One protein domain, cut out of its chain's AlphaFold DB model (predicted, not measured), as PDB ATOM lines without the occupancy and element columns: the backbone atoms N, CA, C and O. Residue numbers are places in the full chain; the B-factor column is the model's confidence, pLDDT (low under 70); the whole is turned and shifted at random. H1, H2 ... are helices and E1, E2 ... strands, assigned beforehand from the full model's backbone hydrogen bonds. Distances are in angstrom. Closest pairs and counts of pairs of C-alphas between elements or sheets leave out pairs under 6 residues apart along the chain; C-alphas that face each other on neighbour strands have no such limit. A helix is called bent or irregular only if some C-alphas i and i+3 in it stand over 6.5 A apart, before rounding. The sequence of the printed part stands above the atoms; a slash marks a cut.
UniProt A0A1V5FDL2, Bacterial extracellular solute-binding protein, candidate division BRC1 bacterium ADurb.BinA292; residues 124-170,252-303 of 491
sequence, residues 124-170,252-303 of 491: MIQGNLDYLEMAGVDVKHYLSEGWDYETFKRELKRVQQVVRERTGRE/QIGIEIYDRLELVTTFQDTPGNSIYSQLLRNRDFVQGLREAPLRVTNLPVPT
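AT A GLANCE: This is residues 124 to 170 and 252 to 303 of the 491 residues of the protein "Bacterial extracellular solute-binding protein" of candidate division BRC1 bacterium ADurb.BinA292 (UniProt A0A1V5FDL2). A small three-stranded antiparallel sheet forms the middle of a rounded body, with H4 and H5 over one face and the short helices H1 and H2 on the other. The long helix H3 runs past the E2 edge of the sheet, grazing it and packing across H1. The printed part has 99 residues, with five named helices and three named strands in the order E1 H1 H2 H3 H4 E2 H5 E3; the sheet runs E2, E1, E3, and the class is mixed, helices and strands. The whole is compact, with a radius of gyration of the C-alphas of 13.3 A and spans of 40 by 31 by 24 A.

IN THESE COORDINATES: Find C-alpha 124 at (128.669, 132.488, 174.894), where E1, residues 124 to 128, begins. H1, residues 129 to 135, follows directly, then H2, residues 139 to 145. At C-alpha 149, (119.650, 134.472, 185.539), begins H3, residues 149 to 167, 26.6 A long. Beyond the cut come H4, residues 252 to 260, and E2, residues 263 to 267. H4 is neither bent nor irregular, but only just: C-alphas 257 and 260 are 6.3 A apart. H5, residues 271 to 286, is 23.1 A long, and E3, residues 296 to 300, 13.4 A long, ends at (124.958, 135.029, 175.327).

HOW THE PARTS SIT: Look first at inner strand E1. It is antiparallel to E3, with N 125 and O 299 within hydrogen-bond range at 2.8 A, and to E2, with N 128 and O 264 at 2.8 A. E2, H5 and E3 make a split strand-helix-strand unit, two strands running the same way with a helix between them in the chain and E1 between them in the sheet; its crossover is right-handed. H5 lies over E3 and runs along it, at 4 degrees on the local plane and a height over the sheet of 9.8 A; its closest C-alphas to E3 are Pro 271 and Asn 298, 5.9 A. On the same face, H4 lies over E2, slantwise at 35 degrees on the local plane. H1 and H2 are on the opposite face; the closest C-alphas of H2 and E3 are Leu 143 and Leu 299, 5.8 A. With residues 156 to 163 alone, H3 touches H1 about perpendicular, at 87 degrees, closest at the C-alphas of Ala 135 and Val 159, 5.1 A. In H1, H2, H3 and H5 every O i to N i+4 pair is within hydrogen-bond range; in H4, 4 of 5.

THE WHOLE: The two C-alphas farthest apart are those of Glu 150 and Gln 287, 41.2 A. Residues 171 to 251 are not printed, and C-alphas 170 and 252 stand 16.5 A apart across this cut. Of the links printed whole, that from H5 to E3 is short and the others are tight. The mean pLDDT of the printed part is 92.6, and no printed residue is under 70.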
ATOM      1  N   MET A 124     129.595 133.336 175.656       86.81
ATOM      2  CA  MET A 124     128.669 132.488 174.894       86.81
ATOM      3  C   MET A 124     128.487 131.093 175.484       86.81
ATOM      4  O   MET A 124     129.405 130.472 176.025       86.81
ATOM      5  N   ILE A 125     127.274 130.579 175.323       91.00
ATOM      6  CA  ILE A 125     126.925 129.178 175.508       91.00
ATOM      7  C   ILE A 125     126.395 128.629 174.192       91.00
ATOM      8  O   ILE A 125     125.611 129.264 173.489       91.00
ATOM      9  N   GLN A 126     126.792 127.415 173.860       93.00
ATOM     10  CA  GLN A 126     126.181 126.691 172.766       93.00
ATOM     11  C   GLN A 126     124.833 126.115 173.203       93.00
ATOM     12  O   GLN A 126     124.711 125.604 174.316       93.00
ATOM     13  N   GLY A 127     123.852 126.117 172.300       94.75
ATOM     14  CA  GLY A 127     122.559 125.465 172.492       94.75
ATOM     15  C   GLY A 127     122.123 124.607 171.306       94.75
ATOM     16  O   GLY A 127     122.490 124.870 170.161       94.75
ATOM     17  N   ASN A 128     121.307 123.593 171.587       95.75
ATOM     18  CA  ASN A 128     120.548 122.838 170.596       95.75
ATOM     19  C   ASN A 128     119.318 123.660 170.176       95.75
ATOM     20  O   ASN A 128     118.389 123.847 170.966       95.75
ATOM     21  N   LEU A 129     119.328 124.168 168.943       96.50
ATOM     22  CA  LEU A 129     118.290 125.071 168.450       96.50
ATOM     23  C   LEU A 129     116.931 124.380 168.348       96.50
ATOM     24  O   LEU A 129     115.928 124.972 168.733       96.50
ATOM     25  N   ASP A 130     116.896 123.124 167.901       95.69
ATOM     26  CA  ASP A 130     115.641 122.382 167.761       95.69
ATOM     27  C   ASP A 130     114.961 122.182 169.120       95.69
ATOM     28  O   ASP A 130     113.741 122.281 169.226       95.69
ATOM     29  N   TYR A 131     115.730 121.957 170.189       97.38
ATOM     30  CA  TYR A 131     115.189 121.861 171.547       97.38
ATOM     31  C   TYR A 131     114.656 123.202 172.065       97.38
ATOM     32  O   TYR A 131     113.582 123.243 172.671       97.38
ATOM     33  N   LEU A 132     115.367 124.299 171.798       97.75
ATOM     34  CA  LEU A 132     114.927 125.646 172.165       97.75
ATOM     35  C   LEU A 132     113.631 126.030 171.428       97.75
ATOM     36  O   LEU A 132     112.663 126.457 172.060       97.75
ATOM     37  N   GLU A 133     113.565 125.801 170.115       97.12
ATOM     38  CA  GLU A 133     112.373 126.051 169.291       97.12
ATOM     39  C   GLU A 133     111.208 125.127 169.667       97.12
ATOM     40  O   GLU A 133     110.063 125.576 169.732       97.12
ATOM     41  N   MET A 134     111.478 123.856 169.984       96.75
ATOM     42  CA  MET A 134     110.461 122.894 170.425       96.75
ATOM     43  C   MET A 134     109.753 123.360 171.697       96.75
ATOM     44  O   MET A 134     108.544 123.155 171.845       96.75
ATOM     45  N   ALA A 135     110.499 123.979 172.608       98.00
ATOM     46  CA  ALA A 135     109.928 124.607 173.782       98.00
ATOM     47  C   ALA A 135     109.249 125.937 173.441       98.00
ATOM     48  O   ALA A 135     108.317 126.313 174.133       98.00
ATOM     49  N   GLY A 136     109.636 126.627 172.370       97.50
ATOM     50  CA  GLY A 136     109.152 127.965 172.025       97.50
ATOM     51  C   GLY A 136     109.933 129.051 172.760       97.50
ATOM     52  O   GLY A 136     109.335 129.971 173.312       97.50
ATOM     53  N   VAL A 137     111.248 128.881 172.897       97.69
ATOM     54  CA  VAL A 137     112.163 129.925 173.383       97.69
ATOM     55  C   VAL A 137     112.356 130.950 172.269       97.69
ATOM     56  O   VAL A 137     112.612 130.571 171.126       97.69
ATOM     57  N   ASP A 138     112.270 132.240 172.593       95.75
ATOM     58  CA  ASP A 138     112.584 133.310 171.643       95.75
ATOM     59  C   ASP A 138     114.103 133.514 171.549       95.75
ATOM     60  O   ASP A 138     114.694 134.405 172.155       95.75
ATOM     61  N   VAL A 139     114.755 132.620 170.808       95.94
ATOM     62  CA  VAL A 139     116.218 132.599 170.656       95.94
ATOM     63  C   VAL A 139     116.731 133.916 170.070       95.94
ATOM     64  O   VAL A 139     117.782 134.388 170.486       95.94
ATOM     65  N   LYS A 140     116.003 134.524 169.124       93.56
ATOM     66  CA  LYS A 140     116.435 135.773 168.478       93.56
ATOM     67  C   LYS A 140     116.386 136.953 169.438       93.56
ATOM     68  O   LYS A 140     117.320 137.745 169.430       93.56
ATOM     69  N   HIS A 141     115.348 137.039 170.269       93.06
ATOM     70  CA  HIS A 141     115.279 138.053 171.317       93.06
ATOM     71  C   HIS A 141     116.473 137.953 172.274       93.06
ATOM     72  O   HIS A 141     117.156 138.943 172.497       93.06
ATOM     73  N   TYR A 142     116.795 136.755 172.768       92.81
ATOM     74  CA  TYR A 142     117.912 136.594 173.708       92.81
ATOM     75  C   TYR A 142     119.291 136.775 173.072       92.81
ATOM     76  O   TYR A 142     120.243 137.094 173.776       92.81
ATOM     77  N   LEU A 143     119.416 136.608 171.754       90.12
ATOM     78  CA  LEU A 143     120.640 136.955 171.030       90.12
ATOM     79  C   LEU A 143     120.875 138.468 170.951       90.12
ATOM     80  O   LEU A 143     122.034 138.872 170.911       90.12
ATOM     81  N   SER A 144     119.821 139.292 170.905       86.75
ATOM     82  CA  SER A 144     119.963 140.753 170.821       86.75
ATOM     83  C   SER A 144     119.928 141.438 172.184       86.75
ATOM     84  O   SER A 144     120.743 142.318 172.429       86.75
ATOM     85  N   GLU A 145     119.022 141.021 173.067       87.81
ATOM     86  CA  GLU A 145     118.758 141.700 174.343       87.81
ATOM     87  C   GLU A 145     119.420 141.018 175.544       87.81
ATOM     88  O   GLU A 145     119.430 141.570 176.636       87.81
ATOM     89  N   GLY A 146     119.945 139.804 175.375       90.00
ATOM     90  CA  GLY A 146     120.454 139.026 176.497       90.00
ATOM     91  C   GLY A 146     119.327 138.549 177.408       90.00
ATOM     92  O   GLY A 146     118.153 138.535 177.040       90.00
ATOM     93  N   TRP A 147     119.690 138.065 178.590       93.38
ATOM     94  CA  TRP A 147     118.743 137.521 179.557       93.38
ATOM     95  C   TRP A 147     119.339 137.451 180.953       93.38
ATOM     96  O   TRP A 147     120.520 137.156 181.140       93.38
ATOM     97  N   ASP A 148     118.473 137.663 181.936       94.62
ATOM     98  CA  ASP A 148     118.818 137.536 183.340       94.62
ATOM     99  C   ASP A 148     118.890 136.059 183.797       94.62
ATOM    100  O   ASP A 148     118.363 135.146 183.148       94.62
ATOM    101  N   TYR A 149     119.515 135.808 184.951       94.88
ATOM    102  CA  TYR A 149     119.650 134.472 185.539       94.88
ATOM    103  C   TYR A 149     118.314 133.758 185.789       94.88
ATOM    104  O   TYR A 149     118.231 132.537 185.621       94.88
ATOM    105  N   GLU A 150     117.264 134.463 186.206       95.75
ATOM    106  CA  GLU A 150     115.955 133.854 186.469       95.75
ATOM    107  C   GLU A 150     115.244 133.467 185.171       95.75
ATOM    108  O   GLU A 150     114.686 132.370 185.069       95.75
ATOM    109  N   THR A 151     115.306 134.327 184.158       96.12
ATOM    110  CA  THR A 151     114.807 134.069 182.808       96.12
ATOM    111  C   THR A 151     115.540 132.901 182.174       96.12
ATOM    112  O   THR A 151     114.889 131.948 181.743       96.12
ATOM    113  N   PHE A 152     116.868 132.891 182.233       95.88
ATOM    114  CA  PHE A 152     117.688 131.767 181.799       95.88
ATOM    115  C   PHE A 152     117.253 130.443 182.428       95.88
ATOM    116  O   PHE A 152     116.946 129.478 181.721       95.88
ATOM    117  N   LYS A 153     117.170 130.393 183.765       96.75
ATOM    118  CA  LYS A 153     116.766 129.182 184.489       96.75
ATOM    119  C   LYS A 153     115.359 128.737 184.104       96.75
ATOM    120  O   LYS A 153     115.140 127.552 183.847       96.75
ATOM    121  N   ARG A 154     114.407 129.670 184.045       97.06
ATOM    122  CA  ARG A 154     113.009 129.397 183.687       97.06
ATOM    123  C   ARG A 154     112.902 128.800 182.285       97.06
ATOM    124  O   ARG A 154     112.288 127.743 182.128       97.06
ATOM    125  N   GLU A 155     113.510 129.443 181.292       97.62
ATOM    126  CA  GLU A 155     113.442 129.005 179.897       97.62
ATOM    127  C   GLU A 155     114.113 127.648 179.701       97.62
ATOM    128  O   GLU A 155     113.508 126.722 179.160       97.62
ATOM    129  N   LEU A 156     115.330 127.470 180.206       97.38
ATOM    130  CA  LEU A 156     116.060 126.220 180.030       97.38
ATOM    131  C   LEU A 156     115.442 125.047 180.809       97.38
ATOM    132  O   LEU A 156     115.462 123.910 180.329       97.38
ATOM    133  N   LYS A 157     114.829 125.295 181.972       97.19
ATOM    134  CA  LYS A 157     114.072 124.266 182.702       97.19
ATOM    135  C   LYS A 157     112.822 123.842 181.934       97.19
ATOM    136  O   LYS A 157     112.527 122.649 181.858       97.19
ATOM    137  N   ARG A 158     112.128 124.800 181.311       97.88
ATOM    138  CA  ARG A 158     111.002 124.531 180.409       97.88
ATOM    139  C   ARG A 158     111.446 123.705 179.204       97.88
ATOM    140  O   ARG A 158     110.781 122.725 178.879       97.88
ATOM    141  N   VAL A 159     112.585 124.034 178.593       98.12
ATOM    142  CA  VAL A 159     113.155 123.251 177.481       98.12
ATOM    143  C   VAL A 159     113.430 121.814 177.903       98.12
ATOM    144  O   VAL A 159     112.965 120.881 177.249       98.12
ATOM    145  N   GLN A 160     114.110 121.619 179.035       97.69
ATOM    146  CA  GLN A 160     114.373 120.292 179.588       97.69
ATOM    147  C   GLN A 160     113.083 119.483 179.799       97.69
ATOM    148  O   GLN A 160     113.052 118.295 179.476       97.69
ATOM    149  N   GLN A 161     112.018 120.102 180.315       97.50
ATOM    150  CA  GLN A 161     110.726 119.439 180.500       97.50
ATOM    151  C   GLN A 161     110.070 119.066 179.163       97.50
ATOM    152  O   GLN A 161     109.729 117.902 178.957       97.50
ATOM    153  N   VAL A 162     109.934 120.024 178.242       98.25
ATOM    154  CA  VAL A 162     109.263 119.810 176.949       98.25
ATOM    155  C   VAL A 162     109.969 118.735 176.126       98.25
ATOM    156  O   VAL A 162     109.310 117.875 175.539       98.25
ATOM    157  N   VAL A 163     111.304 118.740 176.102       97.00
ATOM    158  CA  VAL A 163     112.083 117.730 175.375       97.00
ATOM    159  C   VAL A 163     111.851 116.341 175.968       97.00
ATOM    160  O   VAL A 163     111.603 115.404 175.207       97.00
ATOM    161  N   ARG A 164     111.849 116.190 177.301       96.56
ATOM    162  CA  ARG A 164     111.535 114.905 177.957       96.56
ATOM    163  C   ARG A 164     110.142 114.410 177.582       96.56
ATOM    164  O   ARG A 164     109.993 113.253 177.202       96.56
ATOM    165  N   GLU A 165     109.141 115.282 177.643       97.25
ATOM    166  CA  GLU A 165     107.745 114.936 177.348       97.25
ATOM    167  C   GLU A 165     107.531 114.543 175.881       97.25
ATOM    168  O   GLU A 165     106.806 113.591 175.596       97.25
ATOM    169  N   ARG A 166     108.165 115.252 174.940       96.31
ATOM    170  CA  ARG A 166     107.949 115.038 173.499       96.31
ATOM    171  C   ARG A 166     108.815 113.946 172.894       96.31
ATOM    172  O   ARG A 166     108.400 113.326 171.920       96.31
ATOM    173  N   THR A 167     110.016 113.735 173.426       92.88
ATOM    174  CA  THR A 167     110.990 112.800 172.841       92.88
ATOM    175  C   THR A 167     111.179 111.534 173.670       92.88
ATOM    176  O   THR A 167     111.744 110.566 173.168       92.88
ATOM    177  N   GLY A 168     110.757 111.532 174.939       93.81
ATOM    178  CA  GLY A 168     111.052 110.460 175.892       93.81
ATOM    179  C   GLY A 168     112.526 110.375 176.305       93.81
ATOM    180  O   GLY A 168     112.887 109.473 177.058       93.81
ATOM    181  N   ARG A 169     113.389 111.285 175.827       90.88
ATOM    182  CA  ARG A 169     114.822 111.295 176.141       90.88
ATOM    183  C   ARG A 169     115.067 111.885 177.518       90.88
ATOM    184  O   ARG A 169     114.487 112.907 177.885       90.88
ATOM    185  N   GLU A 170     115.999 111.287 178.252       92.44
ATOM    186  CA  GLU A 170     116.603 111.965 179.388       92.44
ATOM    187  C   GLU A 170     117.518 113.075 178.858       92.44
ATOM    188  O   GLU A 170     118.426 112.832 178.071       92.44
ATOM    189  N   GLN A 252     133.868 114.148 175.607       91.38
ATOM    190  CA  GLN A 252     132.671 113.485 176.123       91.38
ATOM    191  C   GLN A 252     131.469 114.435 176.190       91.38
ATOM    192  O   GLN A 252     130.387 114.053 175.753       91.38
ATOM    193  N   ILE A 253     131.648 115.683 176.641       92.12
ATOM    194  CA  ILE A 253     130.572 116.693 176.606       92.12
ATOM    195  C   ILE A 253     130.094 116.942 175.168       92.12
ATOM    196  O   ILE A 253     128.889 117.006 174.927       92.12
ATOM    197  N   GLY A 254     131.020 117.007 174.204       89.69
ATOM    198  CA  GLY A 254     130.692 117.115 172.779       89.69
ATOM    199  C   GLY A 254     129.795 115.976 172.277       89.69
ATOM    200  O   GLY A 254     128.828 116.223 171.559       89.69
ATOM    201  N   ILE A 255     130.056 114.737 172.702       90.69
ATOM    202  CA  ILE A 255     129.220 113.573 172.359       90.69
ATOM    203  C   ILE A 255     127.806 113.718 172.942       90.69
ATOM    204  O   ILE A 255     126.824 113.403 172.268       90.69
ATOM    205  N   GLU A 256     127.676 114.211 174.175       93.62
ATOM    206  CA  GLU A 256     126.378 114.374 174.846       93.62
ATOM    207  C   GLU A 256     125.477 115.391 174.126       93.62
ATOM    208  O   GLU A 256     124.282 115.136 173.958       93.62
ATOM    209  N   ILE A 257     126.042 116.511 173.654       92.44
ATOM    210  CA  ILE A 257     125.281 117.564 172.963       92.44
ATOM    211  C   ILE A 257     125.064 117.285 171.469       92.44
ATOM    212  O   ILE A 257     123.994 117.607 170.956       92.44
ATOM    213  N   TYR A 258     126.022 116.678 170.761       90.50
ATOM    214  CA  TYR A 258     125.916 116.482 169.305       90.50
ATOM    215  C   TYR A 258     125.343 115.130 168.910       90.50
ATOM    216  O   TYR A 258     124.545 115.044 167.974       90.50
ATOM    217  N   ASP A 259     125.736 114.067 169.604       88.62
ATOM    218  CA  ASP A 259     125.517 112.704 169.123       88.62
ATOM    219  C   ASP A 259     124.412 112.008 169.924       88.62
ATOM    220  O   ASP A 259     123.492 111.441 169.337       88.62
ATOM    221  N   ARG A 260     124.428 112.131 171.257       91.56
ATOM    222  CA  ARG A 260     123.376 111.574 172.130       91.56
ATOM    223  C   ARG A 260     122.156 112.477 172.260       91.56
ATOM    224  O   ARG A 260     121.052 111.982 172.487       91.56
ATOM    225  N   LEU A 261     122.341 113.785 172.066       92.44
ATOM    226  CA  LEU A 261     121.304 114.804 172.246       92.44
ATOM    227  C   LEU A 261     120.687 114.766 173.663       92.44
ATOM    228  O   LEU A 261     119.489 114.996 173.833       92.44
ATOM    229  N   GLU A 262     121.506 114.459 174.674       94.81
ATOM    230  CA  GLU A 262     121.147 114.415 176.107       94.81
ATOM    231  C   GLU A 262     121.446 115.745 176.824       94.81
ATOM    232  O   GLU A 262     121.225 115.902 178.031       94.81
ATOM    233  N   LEU A 263     121.925 116.735 176.069       95.56
ATOM    234  CA  LEU A 263     122.277 118.051 176.568       95.56
ATOM    235  C   LEU A 263     121.664 119.152 175.703       95.56
ATOM    236  O   LEU A 263     121.800 119.132 174.481       95.56
ATOM    237  N   VAL A 264     120.986 120.111 176.340       96.38
ATOM    238  CA  VAL A 264     120.414 121.273 175.642       96.38
ATOM    239  C   VAL A 264     121.486 122.328 175.397       96.38
ATOM    240  O   VAL A 264     121.609 122.804 174.274       96.38
ATOM    241  N   THR A 265     122.250 122.697 176.429       95.75
ATOM    242  CA  THR A 265     123.270 123.747 176.337       95.75
ATOM    243  C   THR A 265     124.579 123.360 177.015       95.75
ATOM    244  O   THR A 265     124.607 122.574 177.964       95.75
ATOM    245  N   THR A 266     125.681 123.925 176.530       93.38
ATOM    246  CA  THR A 266     127.007 123.784 177.134       93.38
ATOM    247  C   THR A 266     127.833 125.044 176.920       93.38
ATOM    248  O   THR A 266     127.529 125.883 176.076       93.38
ATOM    249  N   PHE A 267     128.893 125.171 177.700       87.44
ATOM    250  CA  PHE A 267     129.926 126.173 177.500       87.44
ATOM    251  C   PHE A 267     130.601 126.009 176.130       87.44
ATOM    252  O   PHE A 267     131.000 124.903 175.763       87.44
ATOM    253  N   GLN A 268     130.792 127.116 175.410       83.62
ATOM    254  CA  GLN A 268     131.581 127.142 174.184       83.62
ATOM    255  C   GLN A 268     132.370 128.448 174.105       83.62
ATOM    256  O   GLN A 268     131.785 129.525 174.096       83.62
ATOM    257  N   ASP A 269     133.695 128.346 174.000       73.44
ATOM    258  CA  ASP A 269     134.567 129.528 173.948       73.44
ATOM    259  C   ASP A 269     134.532 130.213 172.577       73.44
ATOM    260  O   ASP A 269     134.617 131.426 172.476       73.44
ATOM    261  N   THR A 270     134.349 129.442 171.500       81.50
ATOM    262  CA  THR A 270     134.337 129.975 170.133       81.50
ATOM    263  C   THR A 270     133.089 129.513 169.384       81.50
ATOM    264  O   THR A 270     132.937 128.314 169.127       81.50
ATOM    265  N   PRO A 271     132.200 130.425 168.960       80.56
ATOM    266  CA  PRO A 271     130.898 130.073 168.397       80.56
ATOM    267  C   PRO A 271     131.021 129.391 167.030       80.56
ATOM    268  O   PRO A 271     130.161 128.588 166.658       80.56
ATOM    269  N   GLY A 272     132.126 129.624 166.314       85.44
ATOM    270  CA  GLY A 272     132.447 128.912 165.081       85.44
ATOM    271  C   GLY A 272     132.656 127.402 165.270       85.44
ATOM    272  O   GLY A 272     132.398 126.643 164.340       85.44
ATOM    273  N   ASN A 273     133.018 126.921 166.468       85.88
ATOM    274  CA  ASN A 273     133.083 125.479 166.746       85.88
ATOM    275  C   ASN A 273     131.694 124.830 166.741       85.88
ATOM    276  O   ASN A 273     131.544 123.684 166.307       85.88
ATOM    277  N   SER A 274     130.673 125.562 167.191       88.00
ATOM    278  CA  SER A 274     129.283 125.114 167.144       88.00
ATOM    279  C   SER A 274     128.827 124.955 165.696       88.00
ATOM    280  O   SER A 274     128.339 123.889 165.319       88.00
ATOM    281  N   ILE A 275     129.056 125.984 164.875       89.69
ATOM    282  CA  ILE A 275     128.703 126.000 163.447       89.69
ATOM    283  C   ILE A 275     129.430 124.877 162.706       89.69
ATOM    284  O   ILE A 275     128.799 124.080 162.014       89.69
ATOM    285  N   TYR A 276     130.739 124.743 162.927       88.56
ATOM    286  CA  TYR A 276     131.533 123.649 162.371       88.56
ATOM    287  C   TYR A 276     130.971 122.273 162.756       88.56
ATOM    288  O   TYR A 276     130.875 121.378 161.917       88.56
ATOM    289  N   SER A 277     130.560 122.097 164.016       88.69
ATOM    290  CA  SER A 277     129.973 120.839 164.485       88.69
ATOM    291  C   SER A 277     128.639 120.542 163.799       88.69
ATOM    292  O   SER A 277     128.432 119.402 163.381       88.69
ATOM    293  N   GLN A 278     127.773 121.547 163.619       92.19
ATOM    294  CA  GLN A 278     126.541 121.425 162.832       92.19
ATOM    295  C   GLN A 278     126.834 120.995 161.392       92.19
ATOM    296  O   GLN A 278     126.273 120.000 160.938       92.19
ATOM    297  N   LEU A 279     127.733 121.688 160.690       91.88
ATOM    298  CA  LEU A 279     128.056 121.381 159.294       91.88
ATOM    299  C   LEU A 279     128.591 119.953 159.132       91.88
ATOM    300  O   LEU A 279     128.127 119.215 158.262       91.88
ATOM    301  N   LEU A 280     129.490 119.529 160.025       89.31
ATOM    302  CA  LEU A 280     130.036 118.174 160.004       89.31
ATOM    303  C   LEU A 280     128.938 117.112 160.185       89.31
ATOM    304  O   LEU A 280     128.865 116.173 159.396       89.31
ATOM    305  N   ARG A 281     128.050 117.272 161.177       90.94
ATOM    306  CA  ARG A 281     126.963 116.303 161.429       90.94
ATOM    307  C   ARG A 281     125.880 116.346 160.351       90.94
ATOM    308  O   ARG A 281     125.271 115.319 160.062       90.94
ATOM    309  N   ASN A 282     125.640 117.501 159.737       92.50
ATOM    310  CA  ASN A 282     124.690 117.618 158.632       92.50
ATOM    311  C   ASN A 282     125.208 116.919 157.375       92.50
ATOM    312  O   ASN A 282     124.418 116.328 156.641       92.50
ATOM    313  N   ARG A 283     126.529 116.891 157.165       90.19
ATOM    314  CA  ARG A 283     127.136 116.050 156.130       90.19
ATOM    315  C   ARG A 283     126.900 114.565 156.406       90.19
ATOM    316  O   ARG A 283     126.483 113.849 155.499       90.19
ATOM    317  N   ASP A 284     127.092 114.123 157.647       91.38
ATOM    318  CA  ASP A 284     126.820 112.735 158.048       91.38
ATOM    319  C   ASP A 284     125.338 112.367 157.840       91.38
ATOM    320  O   ASP A 284     125.027 111.271 157.375       91.38
ATOM    321  N   PHE A 285     124.415 113.299 158.105       92.69
ATOM    322  CA  PHE A 285     122.988 113.136 157.802       92.69
ATOM    323  C   PHE A 285     122.725 112.967 156.299       92.69
ATOM    324  O   PHE A 285     122.058 112.014 155.902       92.69
ATOM    325  N   VAL A 286     123.299 113.823 155.445       92.31
ATOM    326  CA  VAL A 286     123.171 113.702 153.977       92.31
ATOM    327  C   VAL A 286     123.740 112.372 153.464       92.31
ATOM    328  O   VAL A 286     123.215 111.799 152.511       92.31
ATOM    329  N   GLN A 287     124.778 111.844 154.113       93.50
ATOM    330  CA  GLN A 287     125.382 110.548 153.789       93.50
ATOM    331  C   GLN A 287     124.620 109.343 154.368       93.50
ATOM    332  O   GLN A 287     125.022 108.202 154.142       93.50
ATOM    333  N   GLY A 288     123.532 109.564 155.115       93.56
ATOM    334  CA  GLY A 288     122.762 108.501 155.763       93.56
ATOM    335  C   GLY A 288     123.467 107.855 156.961       93.56
ATOM    336  O   GLY A 288     123.051 106.790 157.411       93.56
ATOM    337  N   LEU A 289     124.523 108.483 157.489       91.81
ATOM    338  CA  LEU A 289     125.231 108.053 158.702       91.81
ATOM    339  C   LEU A 289     124.534 108.535 159.984       91.81
ATOM    340  O   LEU A 289     124.885 108.107 161.084       91.81
ATOM    341  N   ARG A 290     123.547 109.425 159.848       90.75
ATOM    342  CA  ARG A 290     122.758 109.992 160.942       90.75
ATOM    343  C   ARG A 290     121.288 110.111 160.543       90.75
ATOM    344  O   ARG A 290     120.980 110.367 159.387       90.75
ATOM    345  N   GLU A 291     120.387 109.966 161.514       85.69
ATOM    346  CA  GLU A 291     118.930 109.989 161.293       85.69
ATOM    347  C   GLU A 291     118.336 111.394 161.104       85.69
ATOM    348  O   GLU A 291     117.294 111.533 160.470       85.69
ATOM    349  N   ALA A 292     118.968 112.432 161.661       87.19
ATOM    350  CA  ALA A 292     118.465 113.805 161.623       87.19
ATOM    351  C   ALA A 292     119.613 114.825 161.573       87.19
ATOM    352  O   ALA A 292     120.677 114.558 162.150       87.19
ATOM    353  N   PRO A 293     119.411 115.997 160.943       91.62
ATOM    354  CA  PRO A 293     120.379 117.083 161.004       91.62
ATOM    355  C   PRO A 293     120.527 117.603 162.440       91.62
ATOM    356  O   PRO A 293     119.689 117.363 163.310       91.62
ATOM    357  N   LEU A 294     121.616 118.315 162.689       92.62
ATOM    358  CA  LEU A 294     121.873 119.055 163.914       92.62
ATOM    359  C   LEU A 294     121.679 120.545 163.626       92.62
ATOM    360  O   LEU A 294     122.276 121.071 162.688       92.62
ATOM    361  N   ARG A 295     120.894 121.240 164.450       94.69
ATOM    362  CA  ARG A 295     120.809 122.706 164.433       94.69
ATOM    363  C   ARG A 295     121.297 123.270 165.760       94.69
ATOM    364  O   ARG A 295     120.823 122.873 166.825       94.69
ATOM    365  N   VAL A 296     122.260 124.186 165.704       94.00
ATOM    366  CA  VAL A 296     122.876 124.797 166.889       94.00
ATOM    367  C   VAL A 296     122.655 126.303 166.935       94.00
ATOM    368  O   VAL A 296     122.425 126.954 165.921       94.00
ATOM    369  N   THR A 297     122.781 126.868 168.128       94.56
ATOM    370  CA  THR A 297     122.877 128.309 168.369       94.56
ATOM    371  C   THR A 297     124.019 128.615 169.336       94.56
ATOM    372  O   THR A 297     124.491 127.713 170.030       94.56
ATOM    373  N   ASN A 298     124.461 129.872 169.383       91.81
ATOM    374  CA  ASN A 298     125.369 130.387 170.407       91.81
ATOM    375  C   ASN A 298     124.682 131.566 171.099       91.81
ATOM    376  O   ASN A 298     124.613 132.647 170.529       91.81
ATOM    377  N   LEU A 299     124.135 131.331 172.286       91.31
ATOM    378  CA  LEU A 299     123.437 132.337 173.084       91.31
ATOM    379  C   LEU A 299     124.432 133.087 173.971       91.31
ATOM    380  O   LEU A 299     125.405 132.470 174.414       91.31
ATOM    381  N   PRO A 300     124.185 134.364 174.297       89.44
ATOM    382  CA  PRO A 300     124.958 135.029 175.327       89.44
ATOM    383  C   PRO A 300     124.769 134.322 176.673       89.44
ATOM    384  O   PRO A 300     123.710 133.757 176.973       89.44
ATOM    385  N   VAL A 301     125.810 134.339 177.500       90.25
ATOM    386  CA  VAL A 301     125.691 133.915 178.899       90.25
ATOM    387  C   VAL A 301     124.703 134.830 179.614       90.25
ATOM    388  O   VAL A 301     124.655 136.024 179.313       90.25
ATOM    389  N   PRO A 302     123.902 134.296 180.543       92.25
ATOM    390  CA  PRO A 302     122.992 135.142 181.281       92.25
ATOM    391  C   PRO A 302     123.769 136.016 182.265       92.25
ATOM    392  O   PRO A 302     124.903 135.696 182.639       92.25
ATOM    393  N   THR A 303     123.145 137.097 182.707       91.81
ATOM    394  CA  THR A 303     123.707 138.037 183.681       91.81
ATOM    395  C   THR A 303     122.747 138.200 184.867       91.81
ATOM    396  O   THR A 303     121.630 137.677 184.828       91.81
TER     397      THR A 303